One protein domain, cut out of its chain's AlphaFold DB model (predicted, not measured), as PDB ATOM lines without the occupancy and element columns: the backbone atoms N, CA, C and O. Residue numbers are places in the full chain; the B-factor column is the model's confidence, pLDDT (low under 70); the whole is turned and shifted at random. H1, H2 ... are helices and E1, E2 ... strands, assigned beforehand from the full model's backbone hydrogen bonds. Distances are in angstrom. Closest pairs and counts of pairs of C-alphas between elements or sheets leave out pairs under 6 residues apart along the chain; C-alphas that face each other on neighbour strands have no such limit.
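What this domain is: This is residues 2 to 57 of the 118 residues of an uncharacterized protein of marine sediment metagenome (UniProt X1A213). A small sheet of three antiparallel strands has one helix, H1, over one of its faces, toward the end where E1 begins and E3 ends. After E3 a long tail with no named element, residues 44 to 57, leads away to Asn 57. The printed part has 56 residues, with one named helix and three named strands in the order H1, E1, E2, E3; the sheet's order is E1, E3, E2. The class is mixed, helices and strands, with 25 residues, under half, in named elements. The whole is only just loose, close to compact, with a radius of gyration of the C-alphas of 12.5 A, and elongated, spanning 38 by 25 by 14 A.

Where its parts are: E3 is residues 39 to 43, 12.9 A long, ending at C-alpha 43 (-2.359, 48.670, -49.388). E1 is residues 19 to 23, 13.4 A, and E2 residues 34 to 36, 6.6 A. H1 is residues 2 to 13, 16.0 A, beginning at C-alpha 2 (-4.565, 32.052, -49.202).

How they stand to each other: E3 is the inner strand. E1 is antiparallel to it at 162 degrees, with N 40 and O 22 2.7 A apart. E2 and E3 form a hairpin, antiparallel at 142 degrees, with N 34 and O 41 2.8 A apart. The edge strands E1 and E2 are apart. H1 is on the sheet in two layers, a helix on one face of a sheet, at a height over the sheet of 10.1 A. It runs along the strands, at 1 degrees to E3 on the local plane, which only just has enough C-alphas, 6. It lies over E3, with 6 C-alphas, and only just over E1, with 3. The closest C-alphas of H1 and E1 are those of Ile 7 and Val 20, 7.2 A. In H1 every O i to N i+4 pair is within hydrogen-bond range.

The domain as a whole: The C-alphas farthest apart, of Phe 13 and Asn 57, are 39.3 A apart. The printed part has no cut and no long link. The mean pLDDT of the printed part is 87.5; residues 49 to 57 are under 70.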
ATOM      1  N   LYS A   2      -4.847  31.444 -47.886       92.88
ATOM      2  CA  LYS A   2      -4.565  32.052 -49.202       92.88
ATOM      3  C   LYS A   2      -4.468  33.585 -49.169       92.88
ATOM      4  O   LYS A   2      -3.586  34.130 -49.810       92.88
ATOM      5  N   LEU A   3      -5.281  34.246 -48.339       94.88
ATOM      6  CA  LEU A   3      -5.265  35.707 -48.182       94.88
ATOM      7  C   LEU A   3      -3.859  36.259 -47.890       94.88
ATOM      8  O   LEU A   3      -3.374  37.136 -48.592       94.88
ATOM      9  N   TYR A   4      -3.169  35.717 -46.881       96.25
ATOM     10  CA  TYR A   4      -1.826  36.194 -46.538       96.25
ATOM     11  C   TYR A   4      -0.795  35.868 -47.616       96.25
ATOM     12  O   TYR A   4       0.114  36.656 -47.836       96.25
ATOM     13  N   GLN A   5      -0.949  34.744 -48.320       96.75
ATOM     14  CA  GLN A   5      -0.098  34.423 -49.464       96.75
ATOM     15  C   GLN A   5      -0.259  35.459 -50.588       96.75
ATOM     16  O   GLN A   5       0.739  35.884 -51.161       96.75
ATOM     17  N   GLU A   6      -1.488  35.885 -50.883       96.50
ATOM     18  CA  GLU A   6      -1.777  36.923 -51.882       96.50
ATOM     19  C   GLU A   6      -1.220  38.285 -51.456       96.50
ATOM     20  O   GLU A   6      -0.560  38.940 -52.258       96.50
ATOM     21  N   ILE A   7      -1.395  38.677 -50.189       97.38
ATOM     22  CA  ILE A   7      -0.829  39.925 -49.646       97.38
ATOM     23  C   ILE A   7       0.700  39.916 -49.769       97.38
ATOM     24  O   ILE A   7       1.275  40.840 -50.335       97.38
ATOM     25  N   ILE A   8       1.360  38.837 -49.334       97.44
ATOM     26  CA  ILE A   8       2.822  38.691 -49.433       97.44
ATOM     27  C   ILE A   8       3.277  38.733 -50.895       97.44
ATOM     28  O   ILE A   8       4.299  39.346 -51.209       97.44
ATOM     29  N   PHE A   9       2.534  38.092 -51.798       97.75
ATOM     30  CA  PHE A   9       2.842  38.132 -53.221       97.75
ATOM     31  C   PHE A   9       2.778  39.566 -53.771       97.75
ATOM     32  O   PHE A   9       3.707  40.008 -54.453       97.75
ATOM     33  N   LEU A  10       1.719  40.305 -53.441       98.00
ATOM     34  CA  LEU A  10       1.535  41.690 -53.865       98.00
ATOM     35  C   LEU A  10       2.605  42.618 -53.274       98.00
ATOM     36  O   LEU A  10       3.143  43.448 -54.001       98.00
ATOM     37  N   ASP A  11       2.981  42.431 -52.010       96.75
ATOM     38  CA  ASP A  11       4.017  43.235 -51.351       96.75
ATOM     39  C   ASP A  11       5.410  43.065 -51.962       96.75
ATOM     40  O   ASP A  11       6.180  44.022 -52.036       96.75
ATOM     41  N   ASN A  12       5.754  41.851 -52.398       97.44
ATOM     42  CA  ASN A  12       7.123  41.541 -52.814       97.44
ATOM     43  C   ASN A  12       7.322  41.601 -54.333       97.44
ATOM     44  O   ASN A  12       8.384  42.015 -54.810       97.44
ATOM     45  N   PHE A  13       6.320  41.187 -55.113       98.00
ATOM     46  CA  PHE A  13       6.489  40.961 -56.551       98.00
ATOM     47  C   PHE A  13       5.733  41.967 -57.416       98.00
ATOM     48  O   PHE A  13       6.207  42.309 -58.503       98.00
ATOM     49  N   PHE A  14       4.593  42.479 -56.954       97.75
ATOM     50  CA  PHE A  14       3.792  43.409 -57.741       97.75
ATOM     51  C   PHE A  14       4.376  44.830 -57.705       97.75
ATOM     52  O   PHE A  14       4.796  45.329 -56.666       97.75
ATOM     53  N   LYS A  15       4.437  45.489 -58.870       96.69
ATOM     54  CA  LYS A  15       5.024  46.838 -59.018       96.69
ATOM     55  C   LYS A  15       3.991  47.963 -59.085       96.69
ATOM     56  O   LYS A  15       4.367  49.128 -59.012       96.69
ATOM     57  N   GLY A  16       2.714  47.626 -59.254       96.25
ATOM     58  CA  GLY A  16       1.626  48.597 -59.263       96.25
ATOM     59  C   GLY A  16       1.093  48.891 -57.862       96.25
ATOM     60  O   GLY A  16       1.555  48.340 -56.864       96.25
ATOM     61  N   GLN A  17       0.075  49.744 -57.793       96.81
ATOM     62  CA  GLN A  17      -0.678  49.962 -56.562       96.81
ATOM     63  C   GLN A  17      -1.707  48.856 -56.358       96.81
ATOM     64  O   GLN A  17      -2.397  48.479 -57.305       96.81
ATOM     65  N   TYR A  18      -1.832  48.363 -55.131       97.38
ATOM     66  CA  TYR A  18      -2.795  47.322 -54.801       97.38
ATOM     67  C   TYR A  18      -3.598  47.676 -53.551       97.38
ATOM     68  O   TYR A  18      -3.135  48.405 -52.671       97.38
ATOM     69  N   CYS A  19      -4.803  47.121 -53.482       96.12
ATOM     70  CA  CYS A  19      -5.640  47.132 -52.297       96.12
ATOM     71  C   CYS A  19      -6.295  45.765 -52.136       96.12
ATOM     72  O   CYS A  19      -7.039  45.334 -53.014       96.12
ATOM     73  N   VAL A  20      -6.019  45.101 -51.019       96.69
ATOM     74  CA  VAL A  20      -6.719  43.886 -50.596       96.69
ATOM     75  C   VAL A  20      -7.716  44.284 -49.518       96.69
ATOM     76  O   VAL A  20      -7.327  44.921 -48.544       96.69
ATOM     77  N   GLU A  21      -8.983  43.922 -49.700       94.81
ATOM     78  CA  GLU A  21     -10.066  44.182 -48.749       94.81
ATOM     79  C   GLU A  21     -10.580  42.858 -48.178       94.81
ATOM     80  O   GLU A  21     -10.670  41.860 -48.896       94.81
ATOM     81  N   ASN A  22     -10.888  42.839 -46.883       94.00
ATOM     82  CA  ASN A  22     -11.607  41.734 -46.263       94.00
ATOM     83  C   ASN A  22     -12.470  42.224 -45.095       94.00
ATOM     84  O   ASN A  22     -12.076  43.133 -44.370       94.00
ATOM     85  N   VAL A  23     -13.595  41.564 -44.826       92.56
ATOM     86  CA  VAL A  23     -14.384  41.831 -43.613       92.56
ATOM     87  C   VAL A  23     -13.540  41.522 -42.370       92.56
ATOM     88  O   VAL A  23     -12.781  40.546 -42.356       92.56
ATOM     89  N   ILE A  24     -13.681  42.346 -41.327       92.31
ATOM     90  CA  ILE A  24     -12.984  42.173 -40.044       92.31
ATOM     91  C   ILE A  24     -13.162  40.737 -39.534       92.31
ATOM     92  O   ILE A  24     -14.282  40.241 -39.382       92.31
ATOM     93  N   SER A  25     -12.041  40.059 -39.280       91.94
ATOM     94  CA  SER A  25     -12.021  38.694 -38.755       91.94
ATOM     95  C   SER A  25     -12.263  38.655 -37.248       91.94
ATOM     96  O   SER A  25     -11.934  39.588 -36.527       91.94
ATOM     97  N   TYR A  26     -12.779  37.524 -36.759       92.44
ATOM     98  CA  TYR A  26     -12.904  37.248 -35.319       92.44
ATOM     99  C   TYR A  26     -11.545  37.086 -34.607       92.44
ATOM    100  O   TYR A  26     -11.460  37.195 -33.391       92.44
ATOM    101  N   TYR A  27     -10.492  36.781 -35.365       93.25
ATOM    102  CA  TYR A  27      -9.129  36.607 -34.870       93.25
ATOM    103  C   TYR A  27      -8.253  37.802 -35.247       93.25
ATOM    104  O   TYR A  27      -8.530  38.490 -36.237       93.25
ATOM    105  N   ASP A  28      -7.158  37.973 -34.510       94.62
ATOM    106  CA  ASP A  28      -6.149  38.983 -34.809       94.62
ATOM    107  C   ASP A  28      -5.427  38.655 -36.127       94.62
ATOM    108  O   ASP A  28      -4.899  37.547 -36.294       94.62
ATOM    109  N   PRO A  29      -5.398  39.586 -37.093       95.25
ATOM    110  CA  PRO A  29      -4.794  39.329 -38.388       95.25
ATOM    111  C   PRO A  29      -3.267  39.192 -38.283       95.25
ATOM    112  O   PRO A  29      -2.599  40.003 -37.648       95.25
ATOM    113  N   LEU A  30      -2.705  38.196 -38.980       95.50
ATOM    114  CA  LEU A  30      -1.259  37.922 -38.992       95.50
ATOM    115  C   LEU A  30      -0.432  39.106 -39.525       95.50
ATOM    116  O   LEU A  30       0.645  39.398 -39.015       95.50
ATOM    117  N   ILE A  31      -0.937  39.767 -40.568       96.00
ATOM    118  CA  ILE A  31      -0.367  40.995 -41.133       96.00
ATOM    119  C   ILE A  31      -1.325  42.126 -40.786       96.00
ATOM    120  O   ILE A  31      -2.502  42.051 -41.141       96.00
ATOM    121  N   LYS A  32      -0.827  43.170 -40.118       95.31
ATOM    122  CA  LYS A  32      -1.652  44.278 -39.624       95.31
ATOM    123  C   LYS A  32      -2.322  45.046 -40.780       95.31
ATOM    124  O   LYS A  32      -1.599  45.605 -41.605       95.31
ATOM    125  N   PRO A  33      -3.664  45.099 -40.839       95.12
ATOM    126  CA  PRO A  33      -4.393  45.897 -41.814       95.12
ATOM    127  C   PRO A  33      -4.591  47.340 -41.342       95.12
ATOM    128  O   PRO A  33      -4.383  47.690 -40.177       95.12
ATOM    129  N   ILE A  34      -5.070  48.167 -42.261       93.00
ATOM    130  CA  ILE A  34      -5.774  49.413 -41.970       93.00
ATOM    131  C   ILE A  34      -7.244  49.060 -41.739       93.00
ATOM    132  O   ILE A  34      -7.862  48.397 -42.569       93.00
ATOM    133  N   GLU A  35      -7.816  49.513 -40.628       90.62
ATOM    134  CA  GLU A  35      -9.226  49.285 -40.312       90.62
ATOM    135  C   GLU A  35     -10.070  50.477 -40.756       90.62
ATOM    136  O   GLU A  35      -9.775  51.631 -40.428       90.62
ATOM    137  N   HIS A  36     -11.145  50.205 -41.490       85.31
ATOM    138  CA  HIS A  36     -12.142  51.212 -41.816       85.31
ATOM    139  C   HIS A  36     -13.536  50.588 -41.840       85.31
ATOM    140  O   HIS A  36     -13.822  49.689 -42.629       85.31
ATOM    141  N   ASP A  37     -14.415  51.105 -40.980       83.00
ATOM    142  CA  ASP A  37     -15.734  50.523 -40.723       83.00
ATOM    143  C   ASP A  37     -15.624  49.026 -40.358       83.00
ATOM    144  O   ASP A  37     -14.872  48.683 -39.450       83.00
ATOM    145  N   ARG A  38     -16.335  48.123 -41.045       86.69
ATOM    146  CA  ARG A  38     -16.315  46.672 -40.779       86.69
ATOM    147  C   ARG A  38     -15.300  45.910 -41.637       86.69
ATOM    148  O   ARG A  38     -15.431  44.696 -41.800       86.69
ATOM    149  N   HIS A  39     -14.325  46.616 -42.207       92.19
ATOM    150  CA  HIS A  39     -13.416  46.081 -43.213       92.19
ATOM    151  C   HIS A  39     -11.945  46.373 -42.885       92.19
ATOM    152  O   HIS A  39     -11.586  47.423 -42.346       92.19
ATOM    153  N   TYR A  40     -11.101  45.419 -43.251       94.62
ATOM    154  CA  TYR A  40      -9.651  45.475 -43.266       94.62
ATOM    155  C   TYR A  40      -9.147  45.785 -44.668       94.62
ATOM    156  O   TYR A  40      -9.655  45.247 -45.650       94.62
ATOM    157  N   PHE A  41      -8.097  46.600 -44.737       95.06
ATOM    158  CA  PHE A  41      -7.416  46.967 -45.971       95.06
ATOM    159  C   PHE A  41      -5.911  46.748 -45.843       95.06
ATOM    160  O   PHE A  41      -5.288  47.222 -44.892       95.06
ATOM    161  N   TRP A  42      -5.314  46.094 -46.833       96.88
ATOM    162  CA  TRP A  42      -3.864  46.060 -47.032       96.88
ATOM    163  C   TRP A  42      -3.542  46.780 -48.333       96.88
ATOM    164  O   TRP A  42      -4.049  46.406 -49.393       96.88
ATOM    165  N   THR A  43      -2.728  47.828 -48.250       96.56
ATOM    166  CA  THR A  43      -2.359  48.670 -49.388       96.56
ATOM    167  C   THR A  43      -0.880  49.016 -49.358       96.56
ATOM    168  O   THR A  43      -0.294  49.191 -48.291       96.56
ATOM    169  N   ASN A  44      -0.294  49.225 -50.536       96.25
ATOM    170  CA  ASN A  44       1.052  49.796 -50.681       96.25
ATOM    171  C   ASN A  44       1.055  51.322 -50.899       96.25
ATOM    172  O   ASN A  44       2.090  51.919 -51.190       96.25
ATOM    173  N   PHE A  45      -0.101  51.967 -50.756       94.31
ATOM    174  CA  PHE A  45      -0.266  53.418 -50.772       94.31
ATOM    175  C   PHE A  45      -0.949  53.889 -49.487       94.31
ATOM    176  O   PHE A  45      -1.604  53.115 -48.786       94.31
ATOM    177  N   LYS A  46      -0.792  55.175 -49.168       90.94
ATOM    178  CA  LYS A  46      -1.369  55.763 -47.956       90.94
ATOM    179  C   LYS A  46      -2.866  55.997 -48.138       90.94
ATOM    180  O   LYS A  46      -3.274  56.725 -49.040       90.94
ATOM    181  N   ILE A  47      -3.663  55.436 -47.236       88.12
ATOM    182  CA  ILE A  47      -5.070  55.795 -47.054       88.12
ATOM    183  C   ILE A  47      -5.137  56.766 -45.870       88.12
ATOM    184  O   ILE A  47      -4.541  56.517 -44.822       88.12
ATOM    185  N   GLY A  48      -5.811  57.903 -46.043       81.06
ATOM    186  CA  GLY A  48      -6.028  58.849 -44.950       81.06
ATOM    187  C   GLY A  48      -7.101  58.360 -43.972       81.06
ATOM    188  O   GLY A  48      -7.945  57.527 -44.299       81.06
ATOM    189  N   PHE A  49      -7.114  58.917 -42.763       67.50
ATOM    190  CA  PHE A  49      -8.201  58.664 -41.820       67.50
ATOM    191  C   PHE A  49      -9.401  59.546 -42.163       67.50
ATOM    192  O   PHE A  49      -9.389  60.754 -41.926       67.50
ATOM    193  N   LYS A  50     -10.468  58.947 -42.694       63.72
ATOM    194  CA  LYS A  50     -11.787  59.586 -42.723       63.72
ATOM    195  C   LYS A  50     -12.523  59.210 -41.439       63.72
ATOM    196  O   LYS A  50     -12.647  58.025 -41.134       63.72
ATOM    197  N   ARG A  51     -12.978  60.213 -40.679       53.19
ATOM    198  CA  ARG A  51     -13.745  60.015 -39.437       53.19
ATOM    199  C   ARG A  51     -14.936  59.099 -39.733       53.19
ATOM    200  O   ARG A  51     -15.674  59.357 -40.685       53.19
ATOM    201  N   GLN A  52     -15.087  58.036 -38.943       54.75
ATOM    202  CA  GLN A  52     -16.230  57.131 -39.033       54.75
ATOM    203  C   GLN A  52     -17.512  57.958 -38.903       54.75
ATOM    204  O   GLN A  52     -17.708  58.662 -37.911       54.75
ATOM    205  N   GLN A  53     -18.391  57.889 -39.903       51.53
ATOM    206  CA  GLN A  53     -19.794  58.189 -39.651       51.53
ATOM    207  C   GLN A  53     -20.313  56.989 -38.866       51.53
ATOM    208  O   GLN A  53     -20.585  55.939 -39.445       51.53
ATOM    209  N   ASN A  54     -20.324  57.116 -37.538       40.91
ATOM    210  CA  ASN A  54     -20.887  56.108 -36.653       40.91
ATOM    211  C   ASN A  54     -22.284  55.729 -37.152       40.91
ATOM    212  O   ASN A  54     -23.164  56.581 -37.243       40.91
ATOM    213  N   GLY A  55     -22.480  54.444 -37.434       47.28
ATOM    214  CA  GLY A  55     -23.805  53.867 -37.598       47.28
ATOM    215  C   GLY A  55     -24.410  54.039 -38.985       47.28
ATOM    216  O   GLY A  55     -25.408  54.733 -39.151       47.28
ATOM    217  N   GLN A  56     -23.941  53.257 -39.954       48.03
ATOM    218  CA  GLN A  56     -24.932  52.641 -40.828       48.03
ATOM    219  C   GLN A  56     -25.395  51.370 -40.137       48.03
ATOM    220  O   GLN A  56     -24.677  50.375 -40.053       48.03
ATOM    221  N   ASN A  57     -26.578  51.492 -39.533       46.72
ATOM    222  CA  ASN A  57     -27.352  50.414 -38.947       46.72
ATOM    223  C   ASN A  57     -27.110  49.116 -39.717       46.72
ATOM    224  O   ASN A  57     -27.251  49.090 -40.941       46.72
TER     225      ASN A  57